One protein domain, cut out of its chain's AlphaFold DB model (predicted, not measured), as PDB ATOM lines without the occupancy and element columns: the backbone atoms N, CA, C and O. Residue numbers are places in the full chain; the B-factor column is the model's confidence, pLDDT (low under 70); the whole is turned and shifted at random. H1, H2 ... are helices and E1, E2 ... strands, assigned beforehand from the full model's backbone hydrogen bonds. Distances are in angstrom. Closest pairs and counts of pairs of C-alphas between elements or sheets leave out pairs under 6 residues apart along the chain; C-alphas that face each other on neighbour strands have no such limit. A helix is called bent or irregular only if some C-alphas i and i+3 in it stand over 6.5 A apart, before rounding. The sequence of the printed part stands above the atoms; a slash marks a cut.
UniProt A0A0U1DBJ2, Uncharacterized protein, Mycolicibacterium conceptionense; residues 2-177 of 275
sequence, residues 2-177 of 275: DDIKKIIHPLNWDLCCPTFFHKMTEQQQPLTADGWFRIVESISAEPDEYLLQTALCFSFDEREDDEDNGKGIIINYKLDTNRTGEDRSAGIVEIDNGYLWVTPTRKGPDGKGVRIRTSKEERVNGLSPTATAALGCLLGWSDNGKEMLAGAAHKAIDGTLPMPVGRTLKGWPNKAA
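AT A GLANCE: This is residues 2 to 177 of the 275 residues of an uncharacterized protein of Mycolicibacterium conceptionense (UniProt A0A0U1DBJ2). One antiparallel sheet of six long strands, twisted and curled into an open trough, makes the body, and three helices gather by it: H2 packs on E1, while H4 crosses H2 and touches H1. H3 lies off the E6 edge of the sheet. The printed part has 176 residues with named elements in the order H1 H2 E1 E2 E3 E4 E5 E6 H3 H4; the sheet order is E1 E2 E3 E4 E5 E6, and the class is mixed, helices and strands. It is compact, with a radius of gyration of the C-alphas of 16.4 A, and spans 48 by 38 by 32 A.

HOW THE PARTS SIT: H1, residues 2 to 7, only grazes the sheet with residues 3 to 5. H2, residues 10 to 16, is on the sheet; its closest C-alpha to E1, residues 21 to 31, is Asp 14, 4.6 A from Phe 21. H2 is irregular, with C-alphas 11 and 14 7.2 A apart. E1, E2 (37 to 43), E3 (52 to 64), E4 (71 to 79), E5 (93 to 105) and E6 (113 to 124) form a meander, each strand the antiparallel neighbour of the one before. N and O pairs within hydrogen-bond range include N 25 and O 40, 3.0 A, for E1 and E2; N 39 and O 56, 2.9 A, for E2 and E3; N 59 and O 76, 2.8 A, for E3 and E4; N 75 and O 100, 2.8 A, for E4 and E5; and N 101 and O 117, 2.8 A, for E5 and E6. E1 bends by 87 degrees at residue 28 and E3 by 63 degrees at residue 55. H3, residues 129 to 138, only grazes the sheet; its closest C-alphas with E6 are Thr 132 and Arg 123, 6.4 A apart. H4, residues 141 to 157, touches H2 with residues 147 to 152 alone, about perpendicular at 82 degrees, the closest C-alphas being Met 148 and Cys 16, 4.7 A apart. H4 touches H1 at a steep tilt of 60 degrees, opposite ways, with C-alphas of Ala 153 and Ile 4 closest, 6.5 A apart. H4 and E6 are near each other. Every O i to N i+4 pair is within hydrogen-bond range in H3; the counts are 1 of 2 in H1, 12 of 13 in H4 and 1 of 3 in H2, where 3 of 4 O i to N i+3 pairs are.

IN THESE COORDINATES: H1 begins at C-alpha 2, (123.900, 87.496, 91.439). E3 and E5 are each 34.8 A long, E6 35.1 A and H4 23.5 A, ending at C-alpha 157, (127.622, 90.343, 100.805).

THE WHOLE: The farthest C-alphas, Glu 86 and Asp 110, are 50.9 A apart. The printed part has no cut. The link from E4 to E5 is long, and residues 158 to 177 hold no named element. Mean pLDDT of the printed part is 73.7, with 51 residues under 70, among them 83 to 92, 123 to 143 and 170 to 177.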
ATOM      1  N   ASP A   2     124.392  88.589  90.585       78.75
ATOM      2  CA  ASP A   2     123.900  87.496  91.439       78.75
ATOM      3  C   ASP A   2     123.588  87.925  92.876       78.75
ATOM      4  O   ASP A   2     122.586  87.491  93.436       78.75
ATOM      5  N   ASP A   3     124.382  88.828  93.450       78.19
ATOM      6  CA  ASP A   3     124.116  89.342  94.797       78.19
ATOM      7  C   ASP A   3     122.859  90.214  94.847       78.19
ATOM      8  O   ASP A   3     122.033  90.048  95.739       78.19
ATOM      9  N   ILE A   4     122.627  91.044  93.823       80.69
ATOM     10  CA  ILE A   4     121.380  91.809  93.699       80.69
ATOM     11  C   ILE A   4     120.166  90.876  93.599       80.69
ATOM     12  O   ILE A   4     119.159  91.123  94.256       80.69
ATOM     13  N   LYS A   5     120.255  89.762  92.854       80.44
ATOM     14  CA  LYS A   5     119.158  88.776  92.731       80.44
ATOM     15  C   LYS A   5     118.737  88.157  94.072       80.44
ATOM     16  O   LYS A   5     117.603  87.688  94.191       80.44
ATOM     17  N   LYS A   6     119.630  88.142  95.069       78.44
ATOM     18  CA  LYS A   6     119.333  87.644  96.421       78.44
ATOM     19  C   LYS A   6     118.544  88.656  97.249       78.44
ATOM     20  O   LYS A   6     117.727  88.236  98.057       78.44
ATOM     21  N   ILE A   7     118.776  89.953  97.041       81.44
ATOM     22  CA  ILE A   7     118.231  91.009  97.904       81.44
ATOM     23  C   ILE A   7     117.025  91.736  97.315       81.44
ATOM     24  O   ILE A   7     116.137  92.127  98.058       81.44
ATOM     25  N   ILE A   8     116.948  91.893  95.993       84.62
ATOM     26  CA  ILE A   8     116.052  92.879  95.371       84.62
ATOM     27  C   ILE A   8     114.573  92.469  95.370       84.62
ATOM     28  O   ILE A   8     113.710  93.277  95.034       84.62
ATOM     29  N   HIS A   9     114.274  91.219  95.739       88.25
ATOM     30  CA  HIS A   9     112.901  90.745  95.860       88.25
ATOM     31  C   HIS A   9     112.117  91.658  96.831       88.25
ATOM     32  O   HIS A   9     112.580  91.848  97.955       88.25
ATOM     33  N   PRO A  10     110.933  92.185  96.461       89.50
ATOM     34  CA  PRO A  10     110.216  93.183  97.265       89.50
ATOM     35  C   PRO A  10     109.899  92.775  98.710       89.50
ATOM     36  O   PRO A  10     109.971  93.594  99.615       89.50
ATOM     37  N   LEU A  11     109.659  91.483  98.969       89.50
ATOM     38  CA  LEU A  11     109.528  90.941 100.338       89.50
ATOM     39  C   LEU A  11     110.777  91.084 101.230       89.50
ATOM     40  O   LEU A  11     110.750  90.635 102.372       89.50
ATOM     41  N   ASN A  12     111.888  91.606 100.721       88.69
ATOM     42  CA  ASN A  12     113.067  91.900 101.526       88.69
ATOM     43  C   ASN A  12     113.207  93.383 101.864       88.69
ATOM     44  O   ASN A  12     114.122  93.721 102.603       88.69
ATOM     45  N   TRP A  13     112.399  94.282 101.295       88.06
ATOM     46  CA  TRP A  13     112.663  95.720 101.407       88.06
ATOM     47  C   TRP A  13     112.573  96.225 102.854       88.06
ATOM     48  O   TRP A  13     113.392  97.051 103.252       88.06
ATOM     49  N   ASP A  14     111.692  95.633 103.661       87.19
ATOM     50  CA  ASP A  14     111.591  95.852 105.110       87.19
ATOM     51  C   ASP A  14     112.820  95.372 105.894       87.19
ATOM     52  O   ASP A  14     113.170  95.941 106.920       87.19
ATOM     53  N   LEU A  15     113.537  94.367 105.398       87.00
ATOM     54  CA  LEU A  15     114.813  93.930 105.976       87.00
ATOM     55  C   LEU A  15     115.984  94.795 105.496       87.00
ATOM     56  O   LEU A  15     116.932  95.045 106.238       87.00
ATOM     57  N   CYS A  16     115.925  95.233 104.241       82.56
ATOM     58  CA  CYS A  16     116.968  96.011 103.591       82.56
ATOM     59  C   CYS A  16     117.007  97.468 104.079       82.56
ATOM     60  O   CYS A  16     118.085  98.056 104.146       82.56
ATOM     61  N   CYS A  17     115.853  98.050 104.416       80.69
ATOM     62  CA  CYS A  17     115.724  99.414 104.929       80.69
ATOM     63  C   CYS A  17     114.546  99.506 105.932       80.69
ATOM     64  O   CYS A  17     113.511 100.109 105.633       80.69
ATOM     65  N   PRO A  18     114.694  98.916 107.139       80.50
ATOM     66  CA  PRO A  18     113.624  98.810 108.146       80.50
ATOM     67  C   PRO A  18     113.183 100.150 108.742       80.50
ATOM     68  O   PRO A  18     112.119 100.241 109.344       80.50
ATOM     69  N   THR A  19     114.008 101.191 108.607       73.88
ATOM     70  CA  THR A  19     113.707 102.547 109.086       73.88
ATOM     71  C   THR A  19     112.652 103.255 108.246       73.88
ATOM     72  O   THR A  19     112.131 104.271 108.685       73.88
ATOM     73  N   PHE A  20     112.371 102.752 107.040       75.12
ATOM     74  CA  PHE A  20     111.420 103.356 106.111       75.12
ATOM     75  C   PHE A  20     110.365 102.352 105.637       75.12
ATOM     76  O   PHE A  20     109.166 102.620 105.708       75.12
ATOM     77  N   PHE A  21     110.794 101.166 105.194       82.06
ATOM     78  CA  PHE A  21     109.888 100.066 104.876       82.06
ATOM     79  C   PHE A  21     109.556  99.324 106.163       82.06
ATOM     80  O   PHE A  21     110.305  98.463 106.619       82.06
ATOM     81  N   HIS A  22     108.420  99.663 106.760       82.25
ATOM     82  CA  HIS A  22     107.995  99.056 108.013       82.25
ATOM     83  C   HIS A  22     107.608  97.584 107.827       82.25
ATOM     84  O   HIS A  22     107.901  96.742 108.677       82.25
ATOM     85  N   LYS A  23     106.926  97.257 106.721       88.69
ATOM     86  CA  LYS A  23     106.479  95.886 106.460       88.69
ATOM     87  C   LYS A  23     106.213  95.625 104.982       88.69
ATOM     88  O   LYS A  23     105.510  96.399 104.339       88.69
ATOM     89  N   MET A  24     106.669  94.471 104.492       90.38
ATOM     90  CA  MET A  24     106.369  93.976 103.143       90.38
ATOM     91  C   MET A  24     105.658  92.624 103.237       90.38
ATOM     92  O   MET A  24     106.284  91.595 103.496       90.38
ATOM     93  N   THR A  25     104.333  92.606 103.059       88.94
ATOM     94  CA  THR A  25     103.524  91.395 103.302       88.94
ATOM     95  C   THR A  25     102.883  90.866 102.029       88.94
ATOM     96  O   THR A  25     102.208  91.605 101.322       88.94
ATOM     97  N   GLU A  26     103.039  89.572 101.760       87.00
ATOM     98  CA  GLU A  26     102.310  88.882 100.692       87.00
ATOM     99  C   GLU A  26     100.791  88.959 100.926       87.00
ATOM    100  O   GLU A  26     100.302  88.747 102.039       87.00
ATOM    101  N   GLN A  27     100.029  89.268  99.877       82.69
ATOM    102  CA  GLN A  27      98.569  89.249  99.957       82.69
ATOM    103  C   GLN A  27      98.027  87.811 100.000       82.69
ATOM    104  O   GLN A  27      98.587  86.913  99.383       82.69
ATOM    105  N   GLN A  28      96.866  87.601 100.641       79.56
ATOM    106  CA  GLN A  28      96.206  86.279 100.713       79.56
ATOM    107  C   GLN A  28      96.038  85.589  99.349       79.56
ATOM    108  O   GLN A  28      96.124  84.367  99.264       79.56
ATOM    109  N   GLN A  29      95.786  86.369  98.293       77.44
ATOM    110  CA  GLN A  29      95.889  85.909  96.914       77.44
ATOM    111  C   GLN A  29      97.204  86.457  96.333       77.44
ATOM    112  O   GLN A  29      97.220  87.601  95.874       77.44
ATOM    113  N   PRO A  30      98.296  85.676  96.352       76.31
ATOM    114  CA  PRO A  30      99.641  86.196  96.108       76.31
ATOM    115  C   PRO A  30      99.939  86.503  94.645       76.31
ATOM    116  O   PRO A  30     100.921  87.175  94.349       76.31
ATOM    117  N   LEU A  31      99.110  86.011  93.725       80.50
ATOM    118  CA  LEU A  31      99.259  86.233  92.294       80.50
ATOM    119  C   LEU A  31      97.965  86.805  91.716       80.50
ATOM    120  O   LEU A  31      96.863  86.368  92.066       80.50
ATOM    121  N   THR A  32      98.098  87.767  90.812       75.38
ATOM    122  CA  THR A  32      97.018  88.171  89.909       75.38
ATOM    123  C   THR A  32      96.739  87.067  88.876       75.38
ATOM    124  O   THR A  32      97.493  86.100  88.748       75.38
ATOM    125  N   ALA A  33      95.655  87.204  88.105       70.25
ATOM    126  CA  ALA A  33      95.335  86.265  87.024       70.25
ATOM    127  C   ALA A  33      96.419  86.221  85.923       70.25
ATOM    128  O   ALA A  33      96.628  85.176  85.315       70.25
ATOM    129  N   ASP A  34      97.125  87.333  85.707       70.00
ATOM    130  CA  ASP A  34      98.305  87.476  84.843       70.00
ATOM    131  C   ASP A  34      99.631  87.271  85.584       70.00
ATOM    132  O   ASP A  34     100.675  87.722  85.124       70.00
ATOM    133  N   GLY A  35      99.612  86.631  86.754       73.19
ATOM    134  CA  GLY A  35     100.817  86.167  87.436       73.19
ATOM    135  C   GLY A  35     101.691  87.247  88.072       73.19
ATOM    136  O   GLY A  35     102.800  86.922  88.494       73.19
ATOM    137  N   TRP A  36     101.238  88.499  88.176       83.62
ATOM    138  CA  TRP A  36     101.934  89.529  88.953       83.62
ATOM    139  C   TRP A  36     101.838  89.209  90.440       83.62
ATOM    140  O   TRP A  36     100.778  88.842  90.947       83.62
ATOM    141  N   PHE A  37     102.948  89.376  91.147       85.62
ATOM    142  CA  PHE A  37     103.041  89.093  92.568       85.62
ATOM    143  C   PHE A  37     102.468  90.230  93.408       85.62
ATOM    144  O   PHE A  37     102.796  91.391  93.181       85.62
ATOM    145  N   ARG A  38     101.622  89.903  94.379       86.56
ATOM    146  CA  ARG A  38     100.843  90.862  95.164       86.56
ATOM    147  C   ARG A  38     101.401  91.041  96.567       86.56
ATOM    148  O   ARG A  38     101.484  90.087  97.340       86.56
ATOM    149  N   ILE A  39     101.697  92.287  96.917       88.31
ATOM    150  CA  ILE A  39     102.223  92.681  98.227       88.31
ATOM    151  C   ILE A  39     101.419  93.865  98.764       88.31
ATOM    152  O   ILE A  39     100.956  94.707  98.000       88.31
ATOM    153  N   VAL A  40     101.251  93.929 100.082       87.88
ATOM    154  CA  VAL A  40     100.932  95.171 100.791       87.88
ATOM    155  C   VAL A  40     102.240  95.740 101.322       87.88
ATOM    156  O   VAL A  40     102.897  95.120 102.167       87.88
ATOM    157  N   GLU A  41     102.622  96.885 100.775       87.44
ATOM    158  CA  GLU A  41     103.704  97.719 101.276       87.44
ATOM    159  C   GLU A  41     103.173  98.570 102.433       87.44
ATOM    160  O   GLU A  41     102.060  99.088 102.373       87.44
ATOM    161  N   SER A  42     103.968  98.698 103.489       83.06
ATOM    162  CA  SER A  42     103.732  99.619 104.594       83.06
ATOM    163  C   SER A  42     104.993 100.445 104.802       83.06
ATOM    164  O   SER A  42     106.024  99.886 105.188       83.06
ATOM    165  N   ILE A  43     104.907 101.755 104.582       76.19
ATOM    166  CA  ILE A  43     106.019 102.691 104.781       76.19
ATOM    167  C   ILE A  43     105.705 103.714 105.865       76.19
ATOM    168  O   ILE A  43     104.550 104.105 106.055       76.19
ATOM    169  N   SER A  44     106.746 104.155 106.562       66.00
ATOM    170  CA  SER A  44     106.699 105.308 107.456       66.00
ATOM    171  C   SER A  44     108.104 105.767 107.823       66.00
ATOM    172  O   SER A  44     109.009 104.944 107.905       66.00
ATOM    173  N   ALA A  45     108.273 107.066 108.068       58.84
ATOM    174  CA  ALA A  45     109.452 107.579 108.769       58.84
ATOM    175  C   ALA A  45     109.260 107.564 110.302       58.84
ATOM    176  O   ALA A  45     110.240 107.568 111.040       58.84
ATOM    177  N   GLU A  46     108.009 107.493 110.772       57.59
ATOM    178  CA  GLU A  46     107.591 107.517 112.178       57.59
ATOM    179  C   GLU A  46     106.483 106.463 112.394       57.59
ATOM    180  O   GLU A  46     105.291 106.777 112.409       57.59
ATOM    181  N   PRO A  47     106.844 105.168 112.479       62.31
ATOM    182  CA  PRO A  47     105.879 104.062 112.439       62.31
ATOM    183  C   PRO A  47     104.918 104.018 113.634       62.31
ATOM    184  O   PRO A  47     103.873 103.377 113.539       62.31
ATOM    185  N   ASP A  48     105.260 104.696 114.732       62.81
ATOM    186  CA  ASP A  48     104.392 104.849 115.902       62.81
ATOM    187  C   ASP A  48     103.321 105.943 115.703       62.81
ATOM    188  O   ASP A  48     102.326 105.962 116.427       62.81
ATOM    189  N   GLU A  49     103.494 106.827 114.712       52.38
ATOM    190  CA  GLU A  49     102.605 107.965 114.445       52.38
ATOM    191  C   GLU A  49     101.721 107.757 113.216       52.38
ATOM    192  O   GLU A  49     100.512 108.006 113.245       52.38
ATOM    193  N   TYR A  50     102.310 107.289 112.116       57.19
ATOM    194  CA  TYR A  50     101.583 107.063 110.875       57.19
ATOM    195  C   TYR A  50     102.161 105.899 110.079       57.19
ATOM    196  O   TYR A  50     103.347 105.595 110.146       57.19
ATOM    197  N   LEU A  51     101.314 105.255 109.276       66.75
ATOM    198  CA  LEU A  51     101.702 104.220 108.322       66.75
ATOM    199  C   LEU A  51     100.944 104.463 107.020       66.75
ATOM    200  O   LEU A  51      99.713 104.516 107.017       66.75
ATOM    201  N   LEU A  52     101.670 104.585 105.910       72.38
ATOM    202  CA  LEU A  52     101.062 104.550 104.585       72.38
ATOM    203  C   LEU A  52     101.091 103.110 104.087       72.38
ATOM    204  O   LEU A  52     102.163 102.533 103.904       72.38
ATOM    205  N   GLN A  53      99.908 102.529 103.896       78.50
ATOM    206  CA  GLN A  53      99.758 101.183 103.360       78.50
ATOM    207  C   GLN A  53      99.293 101.241 101.912       78.50
ATOM    208  O   GLN A  53      98.281 101.880 101.619       78.50
ATOM    209  N   THR A  54      99.975 100.511 101.034       82.25
ATOM    210  CA  THR A  54      99.704 100.504  99.595       82.25
ATOM    211  C   THR A  54      99.713  99.074  99.072       82.25
ATOM    212  O   THR A  54     100.657  98.314  99.290       82.25
ATOM    213  N   ALA A  55      98.644  98.670  98.385       87.19
ATOM    214  CA  ALA A  55      98.582  97.366  97.734       87.19
ATOM    215  C   ALA A  55      99.223  97.456  96.342       87.19
ATOM    216  O   ALA A  55      98.726  98.181  95.481       87.19
ATOM    217  N   LEU A  56     100.306  96.711  96.119       88.31
ATOM    218  CA  LEU A  56     101.113  96.741  94.902       88.31
ATOM    219  C   LEU A  56     101.191  95.359  94.244       88.31
ATOM    220  O   LEU A  56     101.241  94.317  94.905       88.31
ATOM    221  N   CYS A  57     101.255  95.368  92.920       87.31
ATOM    222  CA  CYS A  57     101.515  94.222  92.064       87.31
ATOM    223  C   CYS A  57     102.902  94.366  91.438       87.31
ATOM    224  O   CYS A  57     103.227  95.428  90.918       87.31
ATOM    225  N   PHE A  58     103.674  93.283  91.380       89.25
ATOM    226  CA  PHE A  58     105.028  93.251  90.835       89.25
ATOM    227  C   PHE A  58     105.154  92.248  89.683       89.25
ATOM    228  O   PHE A  58     104.734  91.096  89.803       89.25
ATOM    229  N   SER A  59     105.791  92.658  88.588       85.19
ATOM    230  CA  SER A  59     106.306  91.765  87.547       85.19
ATOM    231  C   SER A  59     107.826  91.889  87.464       85.19
ATOM    232  O   SER A  59     108.370  92.967  87.680       85.19
ATOM    233  N   PHE A  60     108.527  90.806  87.143       85.31
ATOM    234  CA  PHE A  60     109.972  90.807  86.942       85.31
ATOM    235  C   PHE A  60     110.242  90.293  85.529       85.31
ATOM    236  O   PHE A  60     109.467  89.504  85.003       85.31
ATOM    237  N   ASP A  61     111.316  90.738  84.896       79.44
ATOM    238  CA  ASP A  61     111.751  90.247  83.586       79.44
ATOM    239  C   ASP A  61     113.279  90.375  83.466       79.44
ATOM    240  O   ASP A  61     113.927  91.074  84.253       79.44
ATOM    241  N   GLU A  62     113.861  89.703  82.475       83.50
ATOM    242  CA  GLU A  62     115.254  89.886  82.075       83.50
ATOM    243  C   GLU A  62     115.317  90.556  80.703       83.50
ATOM    244  O   GLU A  62     114.707  90.104  79.732       83.50
ATOM    245  N   ARG A  63     116.115  91.618  80.606       77.06
ATOM    246  CA  ARG A  63     116.314  92.369  79.365       77.06
ATOM    247  C   ARG A  63     117.800  92.607  79.138       77.06
ATOM    248  O   ARG A  63     118.527  92.846  80.099       77.06
ATOM    249  N   GLU A  64     118.247  92.552  77.887       78.75
ATOM    250  CA  GLU A  64     119.607  92.975  77.533       78.75
ATOM    251  C   GLU A  64     119.816  94.454  77.893       78.75
ATOM    252  O   GLU A  64     118.926  95.283  77.690       78.75
ATOM    253  N   ASP A  65     120.970  94.770  78.480       72.88
ATOM    254  CA  ASP A  65     121.389  96.151  78.719       72.88
ATOM    255  C   ASP A  65     121.684  96.851  77.386       72.88
ATOM    256  O   ASP A  65     122.314  96.268  76.505       72.88
ATOM    257  N   ASP A  66     121.297  98.121  77.266       69.88
ATOM    258  CA  ASP A  66     121.493  98.909  76.039       69.88
ATOM    259  C   ASP A  66     122.988  99.192  75.742       69.88
ATOM    260  O   ASP A  66     123.330  99.709  74.680       69.88
ATOM    261  N   GLU A  67     123.887  98.880  76.683       72.44
ATOM    262  CA  GLU A  67     125.344  99.033  76.566       72.44
ATOM    263  C   GLU A  67     126.081  97.688  76.358       72.44
ATOM    264  O   GLU A  67     127.288  97.616  76.599       72.44
ATOM    265  N   ASP A  68     125.385  96.611  75.962       73.81
ATOM    266  CA  ASP A  68     125.954  95.269  75.717       73.81
ATOM    267  C   ASP A  68     126.771  94.704  76.905       73.81
ATOM    268  O   ASP A  68     127.675  93.870  76.762       73.81
ATOM    269  N   ASN A  69     126.456  95.135  78.132       78.19
ATOM    270  CA  ASN A  69     127.094  94.612  79.344       78.19
ATOM    271  C   ASN A  69     126.508  93.259  79.790       78.19
ATOM    272  O   ASN A  69     126.991  92.675  80.764       78.19
ATOM    273  N   GLY A  70     125.497  92.761  79.074       81.50
ATOM    274  CA  GLY A  70     124.751  91.538  79.352       81.50
ATOM    275  C   GLY A  70     123.355  91.808  79.913       81.50
ATOM    276  O   GLY A  70     122.898  92.948  79.995       81.50
ATOM    277  N   LYS A  71     122.678  90.739  80.339       84.25
ATOM    278  CA  LYS A  71     121.296  90.801  80.828       84.25
ATOM    279  C   LYS A  71     121.171  91.511  82.172       84.25
ATOM    280  O   LYS A  71     121.807  91.136  83.161       84.25
ATOM    281  N   GLY A  72     120.293  92.504  82.206       83.88
ATOM    282  CA  GLY A  72     119.766  93.124  83.410       83.88
ATOM    283  C   GLY A  72     118.466  92.480  83.893       83.88
ATOM    284  O   GLY A  72     117.874  91.634  83.225       83.88
ATOM    285  N   ILE A  73     118.024  92.920  85.066       85.81
ATOM    286  CA  ILE A  73     116.743  92.563  85.682       85.81
ATOM    287  C   ILE A  73     115.886  93.817  85.685       85.81
ATOM    288  O   ILE A  73     116.357  94.876  86.105       85.81
ATOM    289  N   ILE A  74     114.637  93.698  85.257       85.12
ATOM    290  CA  ILE A  74     113.631  94.734  85.458       85.12
ATOM    291  C   ILE A  74     112.566  94.219  86.416       85.12
ATOM    292  O   ILE A  74     112.120  93.082  86.305       85.12
ATOM    293  N   ILE A  75     112.192  95.054  87.373       87.19
ATOM    294  CA  ILE A  75     111.062  94.865  88.269       87.19
ATOM    295  C   ILE A  75     110.103  95.994  87.955       87.19
ATOM    296  O   ILE A  75     110.427  97.139  88.244       87.19
ATOM    297  N   ASN A  76     108.958  95.695  87.356       86.50
ATOM    298  CA  ASN A  76     107.887  96.670  87.213       86.50
ATOM    299  C   ASN A  76     106.915  96.483  88.363       86.50
ATOM    300  O   ASN A  76     106.650  95.356  88.785       86.50
ATOM    301  N   TYR A  77     106.347  97.578  88.832       89.44
ATOM    302  CA  TYR A  77     105.276  97.529  89.803       89.44
ATOM    303  C   TYR A  77     104.182  98.514  89.438       89.44
ATOM    304  O   TYR A  77     104.402  99.496  88.726       89.44
ATOM    305  N   LYS A  78     102.983  98.188  89.895       86.50
ATOM    306  CA  LYS A  78     101.790  99.001  89.722       86.50
ATOM    307  C   LYS A  78     100.880  98.834  90.919       86.50
ATOM    308  O   LYS A  78     100.912  97.794  91.580       86.50
ATOM    309  N   LEU A  79     100.024  99.816  91.130       85.12
ATOM    310  CA  LEU A  79      98.968  99.754  92.124       85.12
ATOM    311  C   LEU A  79      98.045  98.560  91.828       85.12
ATOM    312  O   LEU A  79      97.625  98.352  90.685       85.12
ATOM    313  N   ASP A  80      97.745  97.742  92.839       82.62
ATOM    314  CA  ASP A  80      96.768  96.660  92.693       82.62
ATOM    315  C   ASP A  80      95.390  97.280  92.458       82.62
ATOM    316  O   ASP A  80      95.011  98.248  93.112       82.62
ATOM    317  N   THR A  81      94.620  96.748  91.515       74.44
ATOM    318  CA  THR A  81      93.263  97.237  91.246       74.44
ATOM    319  C   THR A  81      92.237  96.595  92.180       74.44
ATOM    320  O   THR A  81      91.168  97.162  92.401       74.44
ATOM    321  N   ASN A  82      92.563  95.452  92.793       71.38
ATOM    322  CA  ASN A  82      91.685  94.743  93.721       71.38
ATOM    323  C   ASN A  82      91.966  95.131  95.184       71.38
ATOM    324  O   ASN A  82      92.435  94.318  95.979       71.38
ATOM    325  N   ARG A  83      91.693  96.393  95.531       69.12
ATOM    326  CA  ARG A  83      91.990  96.995  96.852       69.12
ATOM    327  C   ARG A  83      90.829  96.893  97.846       69.12
ATOM    328  O   ARG A  83      90.721  97.691  98.766       69.12
ATOM    329  N   THR A  84      89.897  95.968  97.634       51.56
ATOM    330  CA  THR A  84      88.667  95.889  98.429       51.56
ATOM    331  C   THR A  84      88.942  95.242  99.793       51.56
ATOM    332  O   THR A  84      89.053  94.026  99.923       51.56
ATOM    333  N   GLY A  85      89.078  96.077 100.822       52.19
ATOM    334  CA  GLY A  85      89.195  95.676 102.225       52.19
ATOM    335  C   GLY A  85      89.675  96.844 103.087       52.19
ATOM    336  O   GLY A  85      90.569  97.574 102.672       52.19
ATOM    337  N   GLU A  86      89.092  97.014 104.276       45.91
ATOM    338  CA  GLU A  86      89.400  98.113 105.215       45.91
ATOM    339  C   GLU A  86      90.890  98.163 105.624       45.91
ATOM    340  O   GLU A  86      91.395  99.215 106.001       45.91
ATOM    341  N   ASP A  87      91.617  97.056 105.441       51.25
ATOM    342  CA  ASP A  87      93.004  96.878 105.886       51.25
ATOM    343  C   ASP A  87      94.057  97.090 104.777       51.25
ATOM    344  O   ASP A  87      95.241  96.817 104.991       51.25
ATOM    345  N   ARG A  88      93.657  97.443 103.542       56.12
ATOM    346  CA  ARG A  88      94.571  97.419 102.382       56.12
ATOM    347  C   ARG A  88      94.371  98.615 101.468       56.12
ATOM    348  O   ARG A  88      93.503  98.601 100.606       56.12
ATOM    349  N   SER A  89      95.280  99.584 101.582       56.34
ATOM    350  CA  SER A  89      95.289 100.805 100.775       56.34
ATOM    351  C   SER A  89      94.062 101.656 101.083       56.34
ATOM    352  O   SER A  89      93.031 101.503 100.443       56.34
ATOM    353  N   ALA A  90      94.179 102.568 102.053       53.91
ATOM    354  CA  ALA A  90      93.098 103.411 102.587       53.91
ATOM    355  C   ALA A  90      92.444 104.386 101.567       53.91
ATOM    356  O   ALA A  90      91.969 105.454 101.933       53.91
ATOM    357  N   GLY A  91      92.491 104.102 100.261       57.50
ATOM    358  CA  GLY A  91      92.087 105.006  99.183       57.50
ATOM    359  C   GLY A  91      92.986 106.240  99.052       57.50
ATOM    360  O   GLY A  91      92.752 107.067  98.176       57.50
ATOM    361  N   ILE A  92      94.007 106.352  99.911       66.00
ATOM    362  CA  ILE A  92      94.927 107.486  99.994       66.00
ATOM    363  C   ILE A  92      95.845 107.514  98.772       66.00
ATOM    364  O   ILE A  92      96.044 108.570  98.196       66.00
ATOM    365  N   VAL A  93      96.369 106.373  98.330       73.62
ATOM    366  CA  VAL A  93      97.209 106.306  97.128       73.62
ATOM    367  C   VAL A  93      96.340 106.040  95.901       73.62
ATOM    368  O   VAL A  93      95.657 105.017  95.802       73.62
ATOM    369  N   GLU A  94      96.342 106.979  94.961       71.31
ATOM    370  CA  GLU A  94      95.578 106.915  93.711       71.31
ATOM    371  C   GLU A  94      96.423 106.384  92.554       71.31
ATOM    372  O   GLU A  94      95.895 105.709  91.671       71.31
ATOM    373  N   ILE A  95      97.722 106.689  92.563       75.62
ATOM    374  CA  ILE A  95      98.700 106.212  91.588       75.62
ATOM    375  C   ILE A  95      99.943 105.796  92.360       75.62
ATOM    376  O   ILE A  95     100.451 106.588  93.145       75.62
ATOM    377  N   ASP A  96     100.421 104.584  92.103       81.31
ATOM    378  CA  ASP A  96     101.755 104.143  92.504       81.31
ATOM    379  C   ASP A  96     102.259 103.118  91.490       81.31
ATOM    380  O   ASP A  96     101.860 101.950  91.501       81.31
ATOM    381  N   ASN A  97     103.067 103.581  90.543       83.12
ATOM    382  CA  ASN A  97     103.607 102.758  89.471       83.12
ATOM    383  C   ASN A  97     105.082 103.064  89.268       83.12
ATOM    384  O   ASN A  97     105.553 104.182  89.472       83.12
ATOM    385  N   GLY A  98     105.824 102.095  88.755       82.38
ATOM    386  CA  GLY A  98     107.200 102.364  88.400       82.38
ATOM    387  C   GLY A  98     107.993 101.129  88.061       82.38
ATOM    388  O   GLY A  98     107.457 100.058  87.765       82.38
ATOM    389  N   TYR A  99     109.308 101.303  88.087       80.94
ATOM    390  CA  TYR A  99     110.223 100.207  87.845       80.94
ATOM    391  C   TYR A  99     111.541 100.367  88.598       80.94
ATOM    392  O   TYR A  99     111.989 101.475  88.900       80.94
ATOM    393  N   LEU A 100     112.195  99.233  88.823       85.94
ATOM    394  CA  LEU A 100     113.613  99.129  89.126       85.94
ATOM    395  C   LEU A 100     114.275  98.376  87.977       85.94
ATOM    396  O   LEU A 100     113.895  97.252  87.664       85.94
ATOM    397  N   TRP A 101     115.281  98.976  87.355       83.19
ATOM    398  CA  TRP A 101     116.055  98.362  86.287       83.19
ATOM    399  C   TRP A 101     117.518  98.284  86.696       83.19
ATOM    400  O   TRP A 101     118.200  99.300  86.848       83.19
ATOM    401  N   VAL A 102     117.992  97.058  86.893       84.69
ATOM    402  CA  VAL A 102     119.363  96.768  87.301       84.69
ATOM    403  C   VAL A 102     120.112  96.149  86.141       84.69
ATOM    404  O   VAL A 102     119.776  95.046  85.713       84.69
ATOM    405  N   THR A 103     121.161  96.812  85.670       85.38
ATOM    406  CA  THR A 103     122.017  96.298  84.599       85.38
ATOM    407  C   THR A 103     123.445  96.078  85.076       85.38
ATOM    408  O   THR A 103     123.921  96.785  85.969       85.38
ATOM    409  N   PRO A 104     124.156  95.073  84.540       84.69
ATOM    410  CA  PRO A 104     125.582  94.927  84.796       84.69
ATOM    411  C   PRO A 104     126.351  96.153  84.291       84.69
ATOM    412  O   PRO A 104     125.984  96.784  83.305       84.69
ATOM    413  N   THR A 105     127.454  96.494  84.952       82.56
ATOM    414  CA  THR A 105     128.385  97.508  84.450       82.56
ATOM    415  C   THR A 105     129.828  97.100  84.710       82.56
ATOM    416  O   THR A 105     130.134  96.467  85.718       82.56
ATOM    417  N   ARG A 106     130.730  97.510  83.813       79.94
ATOM    418  CA  ARG A 106     132.179  97.262  83.918       79.94
ATOM    419  C   ARG A 106     132.931  98.327  84.721       79.94
ATOM    420  O   ARG A 106     134.149  98.275  84.821       79.94
ATOM    421  N   LYS A 107     132.214  99.313  85.269       74.62
ATOM    422  CA  LYS A 107     132.789 100.462  85.986       74.62
ATOM    423  C   LYS A 107     133.074 100.205  87.475       74.62
ATOM    424  O   LYS A 107     133.551 101.110  88.147       74.62
ATOM    425  N   GLY A 108     132.739  99.026  88.002       68.62
ATOM    426  CA  GLY A 108     132.974  98.686  89.409       68.62
ATOM    427  C   GLY A 108     134.323  97.993  89.666       68.62
ATOM    428  O   GLY A 108     135.074  97.746  88.715       68.62
ATOM    429  N   PRO A 109     134.639  97.676  90.939       69.81
ATOM    430  CA  PRO A 109     135.858  96.960  91.320       69.81
ATOM    431  C   PRO A 109     136.019  95.654  90.534       69.81
ATOM    432  O   PRO A 109     135.044  94.945  90.288       69.81
ATOM    433  N   ASP A 110     137.242  95.358  90.094       80.94
ATOM    434  CA  ASP A 110     137.566  94.190  89.258       80.94
ATOM    435  C   ASP A 110     136.739  94.084  87.961       80.94
ATOM    436  O   ASP A 110     136.517  92.994  87.427       80.94
ATOM    437  N   GLY A 111     136.238  95.218  87.457       75.50
ATOM    438  CA  GLY A 111     135.362  95.264  86.285       75.50
ATOM    439  C   GLY A 111     133.955  94.720  86.548       75.50
ATOM    440  O   GLY A 111     133.228  94.427  85.599       75.50
ATOM    441  N   LYS A 112     133.560  94.570  87.819       77.62
ATOM    442  CA  LYS A 112     132.255  94.057  88.244       77.62
ATOM    443  C   LYS A 112     131.472  95.143  88.966       77.62
ATOM    444  O   LYS A 112     131.919  95.708  89.956       77.62
ATOM    445  N   GLY A 113     130.258  95.401  88.506       80.12
ATOM    446  CA  GLY A 113     129.341  96.320  89.160       80.12
ATOM    447  C   GLY A 113     127.928  96.176  88.622       80.12
ATOM    448  O   GLY A 113     127.669  95.410  87.690       80.12
ATOM    449  N   VAL A 114     127.016  96.940  89.212       82.62
ATOM    450  CA  VAL A 114     125.657  97.108  88.700       82.62
ATOM    451  C   VAL A 114     125.318  98.589  88.598       82.62
ATOM    452  O   VAL A 114     125.791  99.399  89.393       82.62
ATOM    453  N   ARG A 115     124.499  98.943  87.615       82.38
ATOM    454  CA  ARG A 115     123.824 100.231  87.519       82.38
ATOM    455  C   ARG A 115     122.363 100.003  87.855       82.38
ATOM    456  O   ARG A 115     121.744  99.112  87.284       82.38
ATOM    457  N   ILE A 116     121.826 100.812  88.757       80.81
ATOM    458  CA  ILE A 116     120.419 100.742  89.134       80.81
ATOM    459  C   ILE A 116     119.745 102.031  88.683       80.81
ATOM    460  O   ILE A 116     120.229 103.123  88.978       80.81
ATOM    461  N   ARG A 117     118.660 101.895  87.926       80.88
ATOM    462  CA  ARG A 117     117.773 102.987  87.532       80.88
ATOM    463  C   ARG A 117     116.407 102.715  88.135       80.88
ATOM    464  O   ARG A 117     115.916 101.593  88.041       80.88
ATOM    465  N   THR A 118     115.805 103.725  88.735       79.00
ATOM    466  CA  THR A 118     114.484 103.612  89.351       79.00
ATOM    467  C   THR A 118     113.581 104.708  88.821       79.00
ATOM    468  O   THR A 118     114.032 105.830  88.598       79.00
ATOM    469  N   SER A 119     112.307 104.388  88.653       79.44
ATOM    470  CA  SER A 119     111.249 105.363  88.419       79.44
ATOM    471  C   SER A 119     110.112 105.071  89.381       79.44
ATOM    472  O   SER A 119     109.784 103.903  89.598       79.44
ATOM    473  N   LYS A 120     109.521 106.128  89.932       79.94
ATOM    474  CA  LYS A 120     108.298 106.074  90.728       79.94
ATOM    475  C   LYS A 120     107.386 107.201  90.269       79.94
ATOM    476  O   LYS A 120     107.815 108.349  90.169       79.94
ATOM    477  N   GLU A 121     106.162 106.836  89.944       78.69
ATOM    478  CA  GLU A 121     105.043 107.721  89.680       78.69
ATOM    479  C   GLU A 121     104.072 107.547  90.842       78.69
ATOM    480  O   GLU A 121     103.563 106.450  91.049       78.69
ATOM    481  N   GLU A 122     103.840 108.618  91.597       74.50
ATOM    482  CA  GLU A 122     103.022 108.591  92.806       74.50
ATOM    483  C   GLU A 122     101.980 109.709  92.756       74.50
ATOM    484  O   GLU A 122     102.292 110.854  92.406       74.50
ATOM    485  N   ARG A 123     100.753 109.396  93.169       67.94
ATOM    486  CA  ARG A 123      99.720 110.383  93.478       67.94
ATOM    487  C   ARG A 123      99.001 109.980  94.751       67.94
ATOM    488  O   ARG A 123      98.360 108.932  94.804       67.94
ATOM    489  N   VAL A 124      99.052 110.878  95.726       65.00
ATOM    490  CA  VAL A 124      98.337 110.756  96.991       65.00
ATOM    491  C   VAL A 124      97.107 111.661  96.953       65.00
ATOM    492  O   VAL A 124      97.207 112.866  96.712       65.00
ATOM    493  N   ASN A 125      95.939 111.081  97.199       59.84
ATOM    494  CA  ASN A 125      94.672 111.779  97.326       59.84
ATOM    495  C   ASN A 125      94.763 112.846  98.425       59.84
ATOM    496  O   ASN A 125      95.269 112.596  99.517       59.84
ATOM    497  N   GLY A 126      94.271 114.046  98.132       51.62
ATOM    498  CA  GLY A 126      94.400 115.210  99.012       51.62
ATOM    499  C   GLY A 126      95.704 116.002  98.844       51.62
ATOM    500  O   GLY A 126      95.779 117.123  99.342       51.62
ATOM    501  N   LEU A 127      96.690 115.500  98.088       50.41
ATOM    502  CA  LEU A 127      97.905 116.237  97.736       50.41
ATOM    503  C   LEU A 127      97.912 116.632  96.252       50.41
ATOM    504  O   LEU A 127      97.475 115.897  95.368       50.41
ATOM    505  N   SER A 128      98.448 117.818  95.955       47.28
ATOM    506  CA  SER A 128      98.786 118.168  94.570       47.28
ATOM    507  C   SER A 128      99.983 117.332  94.083       47.28
ATOM    508  O   SER A 128     100.771 116.861  94.912       47.28
ATOM    509  N   PRO A 129     100.198 117.179  92.761       52.59
ATOM    510  CA  PRO A 129     101.388 116.497  92.241       52.59
ATOM    511  C   PRO A 129     102.701 117.099  92.766       52.59
ATOM    512  O   PRO A 129     103.611 116.373  93.155       52.59
ATOM    513  N   THR A 130     102.770 118.429  92.870       47.78
ATOM    514  CA  THR A 130     103.929 119.137  93.433       47.78
ATOM    515  C   THR A 130     104.117 118.840  94.920       47.78
ATOM    516  O   THR A 130     105.242 118.619  95.356       47.78
ATOM    517  N   ALA A 131     103.032 118.792  95.702       48.16
ATOM    518  CA  ALA A 131     103.097 118.451  97.125       48.16
ATOM    519  C   ALA A 131     103.505 116.985  97.349       48.16
ATOM    520  O   ALA A 131     104.292 116.706  98.246       48.16
ATOM    521  N   THR A 132     103.044 116.068  96.495       53.19
ATOM    522  CA  THR A 132     103.446 114.649  96.531       53.19
ATOM    523  C   THR A 132     104.940 114.495  96.229       53.19
ATOM    524  O   THR A 132     105.648 113.782  96.936       53.19
ATOM    525  N   ALA A 133     105.452 115.219  95.227       52.97
ATOM    526  CA  ALA A 133     106.878 115.224  94.906       52.97
ATOM    527  C   ALA A 133     107.730 115.818  96.041       52.97
ATOM    528  O   ALA A 133     108.755 115.242  96.406       52.97
ATOM    529  N   ALA A 134     107.294 116.937  96.632       50.41
ATOM    530  CA  ALA A 134     107.973 117.556  97.770       50.41
ATOM    531  C   ALA A 134     108.005 116.626  98.993       50.41
ATOM    532  O   ALA A 134     109.060 116.471  99.605       50.41
ATOM    533  N   LEU A 135     106.888 115.957  99.298       54.84
ATOM    534  CA  LEU A 135     106.809 114.957 100.361       54.84
ATOM    535  C   LEU A 135     107.810 113.817 100.128       54.84
ATOM    536  O   LEU A 135     108.542 113.453 101.041       54.84
ATOM    537  N   GLY A 136     107.912 113.299  98.900       56.22
ATOM    538  CA  GLY A 136     108.885 112.255  98.573       56.22
ATOM    539  C   GLY A 136     110.348 112.696  98.719       56.22
ATOM    540  O   GLY A 136     111.191 111.908  99.156       56.22
ATOM    541  N   CYS A 137     110.656 113.958  98.403       55.03
ATOM    542  CA  CYS A 137     111.975 114.541  98.659       55.03
ATOM    543  C   CYS A 137     112.260 114.691 100.161       55.03
ATOM    544  O   CYS A 137     113.354 114.348 100.599       55.03
ATOM    545  N   LEU A 138     111.288 115.171 100.940       52.00
ATOM    546  CA  LEU A 138     111.428 115.410 102.381       52.00
ATOM    547  C   LEU A 138     111.527 114.116 103.189       52.00
ATOM    548  O   LEU A 138     112.353 114.018 104.089       52.00
ATOM    549  N   LEU A 139     110.749 113.098 102.822       55.88
ATOM    550  CA  LEU A 139     110.813 111.764 103.424       55.88
ATOM    551  C   LEU A 139     112.032 110.951 102.957       55.88
ATOM    552  O   LEU A 139     112.171 109.784 103.321       55.88
ATOM    553  N   GLY A 140     112.898 111.527 102.116       59.00
ATOM    554  CA  GLY A 140     114.143 110.897 101.694       59.00
ATOM    555  C   GLY A 140     113.941 109.628 100.868       59.00
ATOM    556  O   GLY A 140     114.762 108.719 100.946       59.00
ATOM    557  N   TRP A 141     112.875 109.524 100.059       64.88
ATOM    558  CA  TRP A 141     112.588 108.306  99.279       64.88
ATOM    559  C   TRP A 141     113.770 107.867  98.407       64.88
ATOM    560  O   TRP A 141     114.029 106.672  98.257       64.88
ATOM    561  N   SER A 142     114.523 108.827  97.862       63.50
ATOM    562  CA  SER A 142     115.725 108.536  97.077       63.50
ATOM    563  C   SER A 142     116.852 107.940  97.927       63.50
ATOM    564  O   SER A 142     117.473 106.959  97.507       63.50
ATOM    565  N   ASP A 143     117.087 108.480  99.124       66.31
ATOM    566  CA  ASP A 143     118.123 107.997 100.039       66.31
ATOM    567  C   ASP A 143     117.753 106.639 100.642       66.31
ATOM    568  O   ASP A 143     118.585 105.730 100.662       66.31
ATOM    569  N   ASN A 144     116.485 106.449 101.017       70.50
ATOM    570  CA  ASN A 144     115.955 105.162 101.470       70.50
ATOM    571  C   ASN A 144     116.049 104.102 100.367       70.50
ATOM    572  O   ASN A 144     116.480 102.978 100.622       70.50
ATOM    573  N   GLY A 145     115.747 104.460  99.114       69.88
ATOM    574  CA  GLY A 145     115.945 103.577  97.964       69.88
ATOM    575  C   GLY A 145     117.415 103.195  97.757       69.88
ATOM    576  O   GLY A 145     117.730 102.037  97.471       69.88
ATOM    577  N   LYS A 146     118.343 104.140  97.948       70.94
ATOM    578  CA  LYS A 146     119.786 103.874  97.887       70.94
ATOM    579  C   LYS A 146     120.243 102.952  99.018       70.94
ATOM    580  O   LYS A 146     120.999 102.021  98.740       70.94
ATOM    581  N   GLU A 147     119.798 103.169 100.253       72.69
ATOM    582  CA  GLU A 147     120.133 102.304 101.394       72.69
ATOM    583  C   GLU A 147     119.553 100.895 101.206       72.69
ATOM    584  O   GLU A 147     120.280  99.908 101.326       72.69
ATOM    585  N   MET A 148     118.287 100.799 100.789       79.38
ATOM    586  CA  MET A 148     117.605  99.537 100.486       79.38
ATOM    587  C   MET A 148     118.349  98.707  99.434       79.38
ATOM    588  O   MET A 148     118.351  97.481  99.498       79.38
ATOM    589  N   LEU A 149     118.965  99.349  98.441       77.38
ATOM    590  CA  LEU A 149     119.613  98.647  97.335       77.38
ATOM    591  C   LEU A 149     121.111  98.461  97.562       77.38
ATOM    592  O   LEU A 149     121.606  97.338  97.551       77.38
ATOM    593  N   ALA A 150     121.850  99.554  97.736       71.69
ATOM    594  CA  ALA A 150     123.303  99.527  97.850       71.69
ATOM    595  C   ALA A 150     123.761  99.187  99.274       71.69
ATOM    596  O   ALA A 150     124.666  98.367  99.437       71.69
ATOM    597  N   GLY A 151     123.118  99.771 100.290       72.25
ATOM    598  CA  GLY A 151     123.417  99.496 101.698       72.25
ATOM    599  C   GLY A 151     123.118  98.043 102.058       72.25
ATOM    600  O   GLY A 151     123.984  97.331 102.568       72.25
ATOM    601  N   ALA A 152     121.933  97.551 101.692       75.69
ATOM    602  CA  ALA A 152     121.568  96.156 101.918       75.69
ATOM    603  C   ALA A 152     122.401  95.171 101.088       75.69
ATOM    604  O   ALA A 152     122.733  94.100 101.586       75.69
ATOM    605  N   ALA A 153     122.798  95.519  99.855       71.62
ATOM    606  CA  ALA A 153     123.711  94.678  99.076       71.62
ATOM    607  C   ALA A 153     125.052  94.504  99.784       71.62
ATOM    608  O   ALA A 153     125.560  93.388  99.845       71.62
ATOM    609  N   HIS A 154     125.603  95.583 100.344       75.12
ATOM    610  CA  HIS A 154     126.842  95.518 101.109       75.12
ATOM    611  C   HIS A 154     126.697  94.578 102.315       75.12
ATOM    612  O   HIS A 154     127.455  93.615 102.422       75.12
ATOM    613  N   LYS A 155     125.647  94.782 103.123       80.12
ATOM    614  CA  LYS A 155     125.356  93.974 104.319       80.12
ATOM    615  C   LYS A 155     125.015  92.508 104.000       80.12
ATOM    616  O   LYS A 155     125.253  91.596 104.784       80.12
ATOM    617  N   ALA A 156     124.421  92.238 102.842       76.50
ATOM    618  CA  ALA A 156     124.142  90.870 102.414       76.50
ATOM    619  C   ALA A 156     125.414  90.154 101.929       76.50
ATOM    620  O   ALA A 156     125.557  88.950 102.135       76.50
ATOM    621  N   ILE A 157     126.338  90.880 101.284       72.00
ATOM    622  CA  ILE A 157     127.622  90.343 100.805       72.00
ATOM    623  C   ILE A 157     128.575  90.064 101.971       72.00
ATOM    624  O   ILE A 157     129.253  89.037 101.962       72.00
ATOM    625  N   ASP A 158     128.624  90.946 102.969       81.00
ATOM    626  CA  ASP A 158     129.471  90.775 104.157       81.00
ATOM    627  C   ASP A 158     128.876  89.811 105.208       81.00
ATOM    628  O   ASP A 158     129.558  89.425 106.158       81.00
ATOM    629  N   GLY A 159     127.626  89.373 105.009       76.81
ATOM    630  CA  GLY A 159     126.923  88.416 105.863       76.81
ATOM    631  C   GLY A 159     126.280  89.020 107.115       76.81
ATOM    632  O   GLY A 159     125.777  88.267 107.949       76.81
ATOM    633  N   THR A 160     126.266  90.346 107.260       83.12
ATOM    634  CA  THR A 160     125.649  91.046 108.399       83.12
ATOM    635  C   THR A 160     124.134  91.223 108.262       83.12
ATOM    636  O   THR A 160     123.456  91.452 109.263       83.12
ATOM    637  N   LEU A 161     123.582  91.046 107.056       81.31
ATOM    638  CA  LEU A 161     122.145  90.965 106.797       81.31
ATOM    639  C   LEU A 161     121.760  89.534 106.370       81.31
ATOM    640  O   LEU A 161     121.934  89.169 105.202       81.31
ATOM    641  N   PRO A 162     121.235  88.695 107.287       80.25
ATOM    642  CA  PRO A 162     120.823  87.338 106.956       80.25
ATOM    643  C   PRO A 162     119.530  87.356 106.133       80.25
ATOM    644  O   PRO A 162     118.440  87.594 106.650       80.25
ATOM    645  N   MET A 163     119.649  87.068 104.838       80.81
ATOM    646  CA  MET A 163     118.498  87.024 103.936       80.81
ATOM    647  C   MET A 163     117.646  85.763 104.179       80.81
ATOM    648  O   MET A 163     118.190  84.653 104.154       80.81
ATOM    649  N   PRO A 164     116.317  85.884 104.367       79.44
ATOM    650  CA  PRO A 164     115.451  84.731 104.575       79.44
ATOM    651  C   PRO A 164     115.439  83.774 103.381       79.44
ATOM    652  O   PRO A 164     115.396  84.181 102.214       79.44
ATOM    653  N   VAL A 165     115.403  82.472 103.671       75.38
ATOM    654  CA  VAL A 165     115.263  81.436 102.641       75.38
ATOM    655  C   VAL A 165     113.934  81.624 101.904       75.38
ATOM    656  O   VAL A 165     112.890  81.813 102.520       75.38
ATOM    657  N   GLY A 166     113.969  81.560 100.571       70.56
ATOM    658  CA  GLY A 166     112.775  81.663  99.724       70.56
ATOM    659  C   GLY A 166     112.424  83.081  99.266       70.56
ATOM    660  O   GLY A 166     111.714  83.210  98.277       70.56
ATOM    661  N   ARG A 167     112.991  84.138  99.867       78.06
ATOM    662  CA  ARG A 167     112.783  85.535  99.433       78.06
ATOM    663  C   ARG A 167     113.847  85.997  98.437       78.06
ATOM    664  O   ARG A 167     114.501  87.016  98.604       78.06
ATOM    665  N   THR A 168     114.066  85.211  97.392       75.06
ATOM    666  CA  THR A 168     115.020  85.551  96.321       75.06
ATOM    667  C   THR A 168     114.282  85.567  94.996       75.06
ATOM    668  O   THR A 168     113.240  84.929  94.872       75.06
ATOM    669  N   LEU A 169     114.846  86.193  93.963       71.81
ATOM    670  CA  LEU A 169     114.301  86.094  92.601       71.81
ATOM    671  C   LEU A 169     114.443  84.682  91.975       71.81
ATOM    672  O   LEU A 169     114.394  84.521  90.755       71.81
ATOM    673  N   LYS A 170     114.668  83.636  92.783       55.00
ATOM    674  CA  LYS A 170     114.876  82.261  92.325       55.00
ATOM    675  C   LYS A 170     113.579  81.722  91.717       55.00
ATOM    676  O   LYS A 170     112.662  81.353  92.438       55.00
ATOM    677  N   GLY A 171     113.537  81.653  90.385       56.50
ATOM    678  CA  GLY A 171     112.399  81.128  89.622       56.50
ATOM    679  C   GLY A 171     111.590  82.159  88.821       56.50
ATOM    680  O   GLY A 171     110.516  81.802  88.344       56.50
ATOM    681  N   TRP A 172     112.071  83.397  88.638       59.56
ATOM    682  CA  TRP A 172     111.325  84.445  87.920       59.56
ATOM    683  C   TRP A 172     111.802  84.753  86.482       59.56
ATOM    684  O   TRP A 172     113.008  84.899  86.282       59.56
ATOM    685  N   PRO A 173     110.875  84.984  85.522       52.69
ATOM    686  CA  PRO A 173     109.556  84.360  85.376       52.69
ATOM    687  C   PRO A 173     109.563  83.196  84.386       52.69
ATOM    688  O   PRO A 173     110.164  83.236  83.309       52.69
ATOM    689  N   ASN A 174     108.730  82.208  84.709       52.41
ATOM    690  CA  ASN A 174     108.114  81.316  83.742       52.41
ATOM    691  C   ASN A 174     107.060  82.130  82.965       52.41
ATOM    692  O   ASN A 174     105.927  82.287  83.422       52.41
ATOM    693  N   LYS A 175     107.459  82.699  81.818       49.84
ATOM    694  CA  LYS A 175     106.675  83.620  80.962       49.84
ATOM    695  C   LYS A 175     105.227  83.179  80.678       49.84
ATOM    696  O   LYS A 175     104.385  84.020  80.391       49.84
ATOM    697  N   ALA A 176     104.924  81.885  80.800       46.00
ATOM    698  CA  ALA A 176     103.585  81.322  80.645       46.00
ATOM    699  C   ALA A 176     102.574  81.769  81.725       46.00
ATOM    700  O   ALA A 176     101.387  81.826  81.430       46.00
ATOM    701  N   ALA A 177     103.020  82.110  82.941       48.53
ATOM    702  CA  ALA A 177     102.142  82.638  83.992       48.53
ATOM    703  C   ALA A 177     101.862  84.144  83.838       48.53
ATOM    704  O   ALA A 177     100.936  84.647  84.459       48.53
TER     705      ALA A 177